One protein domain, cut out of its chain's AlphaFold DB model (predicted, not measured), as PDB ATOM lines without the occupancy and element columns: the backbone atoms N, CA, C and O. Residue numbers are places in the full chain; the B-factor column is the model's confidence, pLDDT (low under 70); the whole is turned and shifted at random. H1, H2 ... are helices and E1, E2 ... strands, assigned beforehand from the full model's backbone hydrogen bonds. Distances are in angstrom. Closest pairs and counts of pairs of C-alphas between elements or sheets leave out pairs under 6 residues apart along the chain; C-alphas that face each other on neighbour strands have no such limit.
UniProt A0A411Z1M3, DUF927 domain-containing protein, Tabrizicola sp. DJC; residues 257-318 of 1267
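AT A GLANCE: This is residues 257 to 318 of the 1267 residues of the protein "DUF927 domain-containing protein" of Tabrizicola sp. DJC (UniProt A0A411Z1M3). A long, strongly twisted hairpin, E2 and E3, with the short strand E1 added beside E3, makes a three-stranded wall, and two helices, H1 and H2, pack on one face of it. H1 stands up from the sheet straight after E1, H2 crosses the strands, and the small helix H3 packs on H2, off the sheet. The printed part has 62 residues, with three named helices and three named strands in the order E1 H1 H2 H3 E2 E3; the sheet runs E1 E3 E2, all antiparallel, and the class is mixed, helices and strands. The whole is compact, with a radius of gyration of the C-alphas of 10.9 A, and rounded, spanning 29 by 22 by 19 A.

HOW THE PARTS SIT: Begin with the inner strand E3, residues 311 to 317. On one side of it look for the edge strand E2, residues 300 to 308, antiparallel at 156 degrees; N 306 and O 313 are 2.9 A apart, within hydrogen-bond range, as are N 317 and O 300 at 2.8 A. E2 bends by 71 degrees at residue 305. The other edge strand is E1, residues 257 to 259, antiparallel to E3 at 143 degrees, with N 314 and O 258 at 2.7 A. H1, residues 260 to 267, is on the sheet over E3 at a height of 10.6 A and stands up from it, its line rising 52 degrees; the closest C-alphas of H1 and E3 are those of His 260 and Val 313, 4.7 A apart. H2, residues 276 to 285, is on the same face at a height of 10.1 A, with its local plane only just fitted, to 6 C-alphas of the sheet. H2 runs across the strands, at 79 degrees to E3 on the local plane, and lies over E3 only just, with 3 of its C-alphas falling there. H1 and H2 touch at a steep tilt of 65 degrees, the same way; their closest C-alphas are those of Val 263 and Tyr 282, 6.5 A apart. H3, residues 293 to 297, is not on the sheet but touches H2, where the closest C-alphas, of Gln 280 and Ile 296, are 6.0 A apart. H3 is apart from H1, E1 and E3. In H1, H2 and H3 every O i to N i+4 pair is within hydrogen-bond range.

IN THESE COORDINATES: Find C-alpha 300 at (145.757, -86.751, 194.225); from there E2 runs 18.9 A to C-alpha 308. After a tight link, E3 runs 18.7 A to C-alpha 317 at (144.396, -82.890, 191.318). E1 begins at C-alpha 257, at (150.510, -82.277, 184.796), and is 6.8 A long. H1 is 11.2 A, H2 14.2 A and H3 6.2 A long.

THE WHOLE: The C-alphas farthest apart, those of Ser 294 and Lys 309, are 30.8 A apart. The printed part has no cut, and no link is long. The mean pLDDT of the printed part is 81.8; look for values under 70 at residues 266, 288 to 289 and 310.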
ATOM      1  N   GLN A 257     150.198 -81.223 185.767       87.81
ATOM      2  CA  GLN A 257     150.510 -82.277 184.796       87.81
ATOM      3  C   GLN A 257     152.006 -82.586 184.821       87.81
ATOM      4  O   GLN A 257     152.828 -81.700 184.595       87.81
ATOM      5  N   LEU A 258     152.354 -83.849 185.069       86.56
ATOM      6  CA  LEU A 258     153.729 -84.353 185.056       86.56
ATOM      7  C   LEU A 258     153.943 -85.245 183.833       86.56
ATOM      8  O   LEU A 258     153.060 -86.012 183.462       86.56
ATOM      9  N   LYS A 259     155.114 -85.198 183.195       85.44
ATOM     10  CA  LYS A 259     155.418 -86.107 182.076       85.44
ATOM     11  C   LYS A 259     155.590 -87.529 182.603       85.44
ATOM     12  O   LYS A 259     156.456 -87.780 183.435       85.44
ATOM     13  N   HIS A 260     154.784 -88.461 182.100       87.12
ATOM     14  CA  HIS A 260     154.732 -89.830 182.616       87.12
ATOM     15  C   HIS A 260     156.093 -90.538 182.538       87.12
ATOM     16  O   HIS A 260     156.565 -91.099 183.525       87.12
ATOM     17  N   ASP A 261     156.748 -90.456 181.381       79.62
ATOM     18  CA  ASP A 261     158.027 -91.133 181.151       79.62
ATOM     19  C   ASP A 261     159.179 -90.481 181.934       79.62
ATOM     20  O   ASP A 261     160.144 -91.157 182.281       79.62
ATOM     21  N   ASP A 262     159.051 -89.199 182.286       81.62
ATOM     22  CA  ASP A 262     160.042 -88.481 183.089       81.62
ATOM     23  C   ASP A 262     160.023 -88.951 184.551       81.62
ATOM     24  O   ASP A 262     161.066 -89.285 185.112       81.62
ATOM     25  N   VAL A 263     158.830 -89.097 185.144       81.19
ATOM     26  CA  VAL A 263     158.670 -89.608 186.519       81.19
ATOM     27  C   VAL A 263     159.235 -91.025 186.655       81.19
ATOM     28  O   VAL A 263     159.979 -91.314 187.591       81.19
ATOM     29  N   ILE A 264     158.939 -91.898 185.691       82.12
ATOM     30  CA  ILE A 264     159.415 -93.291 185.678       82.12
ATOM     31  C   ILE A 264     160.938 -93.352 185.581       82.12
ATOM     32  O   ILE A 264     161.588 -94.078 186.337       82.12
ATOM     33  N   ARG A 265     161.512 -92.569 184.667       83.81
ATOM     34  CA  ARG A 265     162.946 -92.555 184.394       83.81
ATOM     35  C   ARG A 265     163.753 -91.967 185.551       83.81
ATOM     36  O   ARG A 265     164.755 -92.571 185.928       83.81
ATOM     37  N   LYS A 266     163.312 -90.853 186.157       69.06
ATOM     38  CA  LYS A 266     164.015 -90.229 187.296       69.06
ATOM     39  C   LYS A 266     163.937 -91.072 188.568       69.06
ATOM     40  O   LYS A 266     164.939 -91.221 189.260       69.06
ATOM     41  N   LEU A 267     162.788 -91.696 188.843       77.69
ATOM     42  CA  LEU A 267     162.638 -92.592 189.997       77.69
ATOM     43  C   LEU A 267     163.237 -93.990 189.773       77.69
ATOM     44  O   LEU A 267     163.350 -94.744 190.740       77.69
ATOM     45  N   LYS A 268     163.609 -94.327 188.527       80.12
ATOM     46  CA  LYS A 268     164.119 -95.641 188.093       80.12
ATOM     47  C   LYS A 268     163.179 -96.802 188.462       80.12
ATOM     48  O   LYS A 268     163.633 -97.877 188.846       80.12
ATOM     49  N   ILE A 269     161.871 -96.581 188.344       81.56
ATOM     50  CA  ILE A 269     160.819 -97.572 188.638       81.56
ATOM     51  C   ILE A 269     160.225 -98.142 187.348       81.56
ATOM     52  O   ILE A 269     160.385 -97.565 186.273       81.56
ATOM     53  N   LYS A 270     159.505 -99.265 187.419       80.69
ATOM     54  CA  LYS A 270     158.721 -99.755 186.268       80.69
ATOM     55  C   LYS A 270     157.400 -98.981 186.146       80.69
ATOM     56  O   LYS A 270     156.844 -98.582 187.165       80.69
ATOM     57  N   PRO A 271     156.805 -98.844 184.940       79.94
ATOM     58  CA  PRO A 271     155.498 -98.193 184.782       79.94
ATOM     59  C   PRO A 271     154.383 -98.793 185.657       79.94
ATOM     60  O   PRO A 271     153.471 -98.085 186.062       79.94
ATOM     61  N   SER A 272     154.461-100.092 185.967       78.50
ATOM     62  CA  SER A 272     153.521-100.797 186.848       78.50
ATOM     63  C   SER A 272     153.653-100.442 188.334       78.50
ATOM     64  O   SER A 272     152.772-100.784 189.112       78.50
ATOM     65  N   GLU A 273     154.752 -99.805 188.738       81.25
ATOM     66  CA  GLU A 273     155.060 -99.440 190.129       81.25
ATOM     67  C   GLU A 273     154.680 -97.978 190.441       81.25
ATOM     68  O   GLU A 273     154.786 -97.536 191.586       81.25
ATOM     69  N   LEU A 274     154.225 -97.220 189.434       86.62
ATOM     70  CA  LEU A 274     153.844 -95.820 189.572       86.62
ATOM     71  C   LEU A 274     152.554 -95.680 190.396       86.62
ATOM     72  O   LEU A 274     151.486 -96.151 190.008       86.62
ATOM     73  N   ASN A 275     152.653 -94.991 191.530       87.50
ATOM     74  CA  ASN A 275     151.542 -94.713 192.437       87.50
ATOM     75  C   ASN A 275     151.715 -93.334 193.105       87.50
ATOM     76  O   ASN A 275     152.700 -92.635 192.856       87.50
ATOM     77  N   LYS A 276     150.764 -92.938 193.965       88.38
ATOM     78  CA  LYS A 276     150.782 -91.641 194.669       88.38
ATOM     79  C   LYS A 276     152.080 -91.404 195.443       88.38
ATOM     80  O   LYS A 276     152.645 -90.322 195.324       88.38
ATOM     81  N   ALA A 277     152.597 -92.410 196.148       85.81
ATOM     82  CA  ALA A 277     153.837 -92.277 196.913       85.81
ATOM     83  C   ALA A 277     155.048 -91.997 196.005       85.81
ATOM     84  O   ALA A 277     155.888 -91.164 196.334       85.81
ATOM     85  N   GLN A 278     155.109 -92.633 194.830       89.75
ATOM     86  CA  GLN A 278     156.164 -92.369 193.848       89.75
ATOM     87  C   GLN A 278     156.050 -90.965 193.245       89.75
ATOM     88  O   GLN A 278     157.050 -90.263 193.132       89.75
ATOM     89  N   VAL A 279     154.836 -90.509 192.932       87.00
ATOM     90  CA  VAL A 279     154.606 -89.134 192.460       87.00
ATOM     91  C   VAL A 279     155.001 -88.103 193.525       87.00
ATOM     92  O   VAL A 279     155.658 -87.119 193.200       87.00
ATOM     93  N   GLN A 280     154.665 -88.334 194.796       88.62
ATOM     94  CA  GLN A 280     155.080 -87.462 195.901       88.62
ATOM     95  C   GLN A 280     156.601 -87.444 196.064       88.62
ATOM     96  O   GLN A 280     157.191 -86.372 196.175       88.62
ATOM     97  N   ARG A 281     157.255 -88.612 195.999       83.69
ATOM     98  CA  ARG A 281     158.722 -88.704 196.025       83.69
ATOM     99  C   ARG A 281     159.353 -87.932 194.869       83.69
ATOM    100  O   ARG A 281     160.316 -87.204 195.079       83.69
ATOM    101  N   TYR A 282     158.774 -88.023 193.671       85.56
ATOM    102  CA  TYR A 282     159.221 -87.248 192.517       85.56
ATOM    103  C   TYR A 282     159.126 -85.738 192.751       85.56
ATOM    104  O   TYR A 282     160.082 -85.020 192.466       85.56
ATOM    105  N   LEU A 283     158.004 -85.255 193.292       83.19
ATOM    106  CA  LEU A 283     157.823 -83.829 193.575       83.19
ATOM    107  C   LEU A 283     158.798 -83.308 194.640       83.19
ATOM    108  O   LEU A 283     159.266 -82.181 194.502       83.19
ATOM    109  N   ARG A 284     159.151 -84.126 195.644       80.50
ATOM    110  CA  ARG A 284     160.147 -83.775 196.675       80.50
ATOM    111  C   ARG A 284     161.574 -83.754 196.135       80.50
ATOM    112  O   ARG A 284     162.332 -82.827 196.391       80.50
ATOM    113  N   GLU A 285     161.961 -84.803 195.415       72.75
ATOM    114  CA  GLU A 285     163.368 -85.049 195.084       72.75
ATOM    115  C   GLU A 285     163.776 -84.453 193.730       72.75
ATOM    116  O   GLU A 285     164.930 -84.053 193.550       72.75
ATOM    117  N   PHE A 286     162.854 -84.376 192.764       72.00
ATOM    118  CA  PHE A 286     163.192 -84.170 191.352       72.00
ATOM    119  C   PHE A 286     162.514 -82.976 190.672       72.00
ATOM    120  O   PHE A 286     163.082 -82.477 189.693       72.00
ATOM    121  N   ASP A 287     161.360 -82.504 191.151       73.94
ATOM    122  CA  ASP A 287     160.662 -81.365 190.540       73.94
ATOM    123  C   ASP A 287     161.391 -80.032 190.785       73.94
ATOM    124  O   ASP A 287     161.979 -79.784 191.837       73.94
ATOM    125  N   LYS A 288     161.375 -79.157 189.777       67.62
ATOM    126  CA  LYS A 288     162.117 -77.890 189.787       67.62
ATOM    127  C   LYS A 288     161.490 -76.817 190.680       67.62
ATOM    128  O   LYS A 288     162.205 -75.914 191.100       67.62
ATOM    129  N   ASN A 289     160.181 -76.887 190.933       66.50
ATOM    130  CA  ASN A 289     159.447 -75.822 191.621       66.50
ATOM    131  C   ASN A 289     159.520 -75.935 193.154       66.50
ATOM    132  O   ASN A 289     159.026 -75.035 193.818       66.50
ATOM    133  N   ARG A 290     160.132 -77.008 193.693       74.81
ATOM    134  CA  ARG A 290     160.352 -77.250 195.136       74.81
ATOM    135  C   ARG A 290     159.123 -76.915 195.988       74.81
ATOM    136  O   ARG A 290     159.159 -76.016 196.817       74.81
ATOM    137  N   TYR A 291     158.025 -77.616 195.712       78.56
ATOM    138  CA  TYR A 291     156.755 -77.387 196.394       78.56
ATOM    139  C   TYR A 291     156.851 -77.640 197.898       78.56
ATOM    140  O   TYR A 291     157.536 -78.568 198.325       78.56
ATOM    141  N   GLU A 292     156.085 -76.873 198.670       74.44
ATOM    142  CA  GLU A 292     155.939 -77.087 200.109       74.44
ATOM    143  C   GLU A 292     155.426 -78.498 200.435       74.44
ATOM    144  O   GLU A 292     154.578 -79.071 199.738       74.44
ATOM    145  N   GLU A 293     155.897 -79.062 201.544       77.75
ATOM    146  CA  GLU A 293     155.543 -80.422 201.966       77.75
ATOM    147  C   GLU A 293     154.028 -80.550 202.234       77.75
ATOM    148  O   GLU A 293     153.390 -81.550 201.888       77.75
ATOM    149  N   SER A 294     153.417 -79.480 202.754       75.00
ATOM    150  CA  SER A 294     151.968 -79.357 202.958       75.00
ATOM    151  C   SER A 294     151.171 -79.444 201.647       75.00
ATOM    152  O   SER A 294     150.061 -79.987 201.634       75.00
ATOM    153  N   PHE A 295     151.741 -78.975 200.532       82.38
ATOM    154  CA  PHE A 295     151.161 -79.082 199.194       82.38
ATOM    155  C   PHE A 295     151.325 -80.494 198.623       82.38
ATOM    156  O   PHE A 295     150.348 -81.092 198.164       82.38
ATOM    157  N   ILE A 296     152.536 -81.062 198.696       84.62
ATOM    158  CA  ILE A 296     152.854 -82.404 198.173       84.62
ATOM    159  C   ILE A 296     151.974 -83.478 198.827       84.62
ATOM    160  O   ILE A 296     151.505 -84.410 198.163       84.62
ATOM    161  N   ASN A 297     151.690 -83.342 200.121       84.25
ATOM    162  CA  ASN A 297     150.867 -84.307 200.849       84.25
ATOM    163  C   ASN A 297     149.389 -84.303 200.416       84.25
ATOM    164  O   ASN A 297     148.738 -85.353 200.445       84.25
ATOM    165  N   LYS A 298     148.882 -83.167 199.924       84.50
ATOM    166  CA  LYS A 298     147.480 -82.973 199.509       84.50
ATOM    167  C   LYS A 298     147.199 -83.306 198.037       84.50
ATOM    168  O   LYS A 298     146.054 -83.196 197.607       84.50
ATOM    169  N   ILE A 299     148.196 -83.712 197.250       88.69
ATOM    170  CA  ILE A 299     147.975 -84.075 195.840       88.69
ATOM    171  C   ILE A 299     147.192 -85.390 195.704       88.69
ATOM    172  O   ILE A 299     147.361 -86.331 196.488       88.69
ATOM    173  N   GLU A 300     146.413 -85.512 194.638       87.06
ATOM    174  CA  GLU A 300     145.757 -86.751 194.225       87.06
ATOM    175  C   GLU A 300     146.007 -87.025 192.744       87.06
ATOM    176  O   GLU A 300     146.186 -86.104 191.952       87.06
ATOM    177  N   ILE A 301     146.037 -88.297 192.341       89.00
ATOM    178  CA  ILE A 301     146.224 -88.656 190.931       89.00
ATOM    179  C   ILE A 301     144.851 -88.762 190.267       89.00
ATOM    180  O   ILE A 301     144.120 -89.715 190.522       89.00
ATOM    181  N   ALA A 302     144.530 -87.820 189.380       87.50
ATOM    182  CA  ALA A 302     143.319 -87.872 188.565       87.50
ATOM    183  C   ALA A 302     143.452 -88.925 187.455       87.50
ATOM    184  O   ALA A 302     142.576 -89.767 187.264       87.50
ATOM    185  N   HIS A 303     144.585 -88.919 186.744       86.62
ATOM    186  CA  HIS A 303     144.891 -89.909 185.717       86.62
ATOM    187  C   HIS A 303     146.373 -90.276 185.739       86.62
ATOM    188  O   HIS A 303     147.230 -89.442 185.469       86.62
ATOM    189  N   LEU A 304     146.677 -91.557 185.979       84.00
ATOM    190  CA  LEU A 304     148.049 -92.078 185.913       84.00
ATOM    191  C   LEU A 304     148.646 -91.988 184.504       84.00
ATOM    192  O   LEU A 304     149.852 -91.844 184.366       84.00
ATOM    193  N   LYS A 305     147.821 -92.084 183.455       86.69
ATOM    194  CA  LYS A 305     148.286 -92.054 182.066       86.69
ATOM    195  C   LYS A 305     147.233 -91.429 181.156       86.69
ATOM    196  O   LYS A 305     146.225 -92.062 180.844       86.69
ATOM    197  N   LYS A 306     147.470 -90.197 180.711       87.06
ATOM    198  CA  LYS A 306     146.596 -89.452 179.794       87.06
ATOM    199  C   LYS A 306     147.397 -88.965 178.593       87.06
ATOM    200  O   LYS A 306     148.474 -88.399 178.747       87.06
ATOM    201  N   GLN A 307     146.874 -89.181 177.388       81.81
ATOM    202  CA  GLN A 307     147.471 -88.642 176.168       81.81
ATOM    203  C   GLN A 307     147.011 -87.192 175.971       81.81
ATOM    204  O   GLN A 307     145.813 -86.930 175.873       81.81
ATOM    205  N   VAL A 308     147.958 -86.265 175.861       83.25
ATOM    206  CA  VAL A 308     147.723 -84.866 175.474       83.25
ATOM    207  C   VAL A 308     148.558 -84.512 174.236       83.25
ATOM    208  O   VAL A 308     149.352 -85.323 173.754       83.25
ATOM    209  N   LYS A 309     148.381 -83.300 173.688       71.19
ATOM    210  CA  LYS A 309     149.129 -82.826 172.504       71.19
ATOM    211  C   LYS A 309     150.653 -82.854 172.696       71.19
ATOM    212  O   LYS A 309     151.371 -82.999 171.716       71.19
ATOM    213  N   GLU A 310     151.124 -82.725 173.934       51.81
ATOM    214  CA  GLU A 310     152.548 -82.681 174.293       51.81
ATOM    215  C   GLU A 310     153.133 -84.046 174.706       51.81
ATOM    216  O   GLU A 310     154.313 -84.126 175.042       51.81
ATOM    217  N   GLY A 311     152.339 -85.122 174.670       77.12
ATOM    218  CA  GLY A 311     152.779 -86.476 175.015       77.12
ATOM    219  C   GLY A 311     151.913 -87.149 176.080       77.12
ATOM    220  O   GLY A 311     150.763 -86.770 176.299       77.12
ATOM    221  N   VAL A 312     152.459 -88.184 176.718       84.06
ATOM    222  CA  VAL A 312     151.792 -88.917 177.803       84.06
ATOM    223  C   VAL A 312     152.101 -88.244 179.141       84.06
ATOM    224  O   VAL A 312     153.268 -88.077 179.503       84.06
ATOM    225  N   VAL A 313     151.062 -87.887 179.895       91.19
ATOM    226  CA  VAL A 313     151.177 -87.192 181.184       91.19
ATOM    227  C   VAL A 313     150.438 -87.924 182.305       91.19
ATOM    228  O   VAL A 313     149.484 -88.665 182.059       91.19
ATOM    229  N   ILE A 314     150.895 -87.694 183.533       88.81
ATOM    230  CA  ILE A 314     150.199 -87.965 184.787       88.81
ATOM    231  C   ILE A 314     149.470 -86.673 185.151       88.81
ATOM    232  O   ILE A 314     150.097 -85.624 185.290       88.81
ATOM    233  N   GLU A 315     148.154 -86.735 185.279       89.06
ATOM    234  CA  GLU A 315     147.333 -85.595 185.678       89.06
ATOM    235  C   GLU A 315     147.018 -85.706 187.168       89.06
ATOM    236  O   GLU A 315     146.491 -86.724 187.624       89.06
ATOM    237  N   LEU A 316     147.372 -84.668 187.920       88.38
ATOM    238  CA  LEU A 316     147.180 -84.562 189.358       88.38
ATOM    239  C   LEU A 316     146.098 -83.533 189.665       88.38
ATOM    240  O   LEU A 316     146.104 -82.440 189.098       88.38
ATOM    241  N   THR A 317     145.225 -83.861 190.608       86.88
ATOM    242  CA  THR A 317     144.396 -82.890 191.318       86.88
ATOM    243  C   THR A 317     145.227 -82.338 192.469       86.88
ATOM    244  O   THR A 317     145.814 -83.100 193.237       86.88
ATOM    245  N   THR A 318     145.317 -81.018 192.586       84.44
ATOM    246  CA  THR A 318     146.106 -80.354 193.631       84.44
ATOM    247  C   THR A 318     145.254 -79.302 194.331       84.44
ATOM    248  O   THR A 318     144.346 -78.759 193.691       84.44
TER     249      THR A 318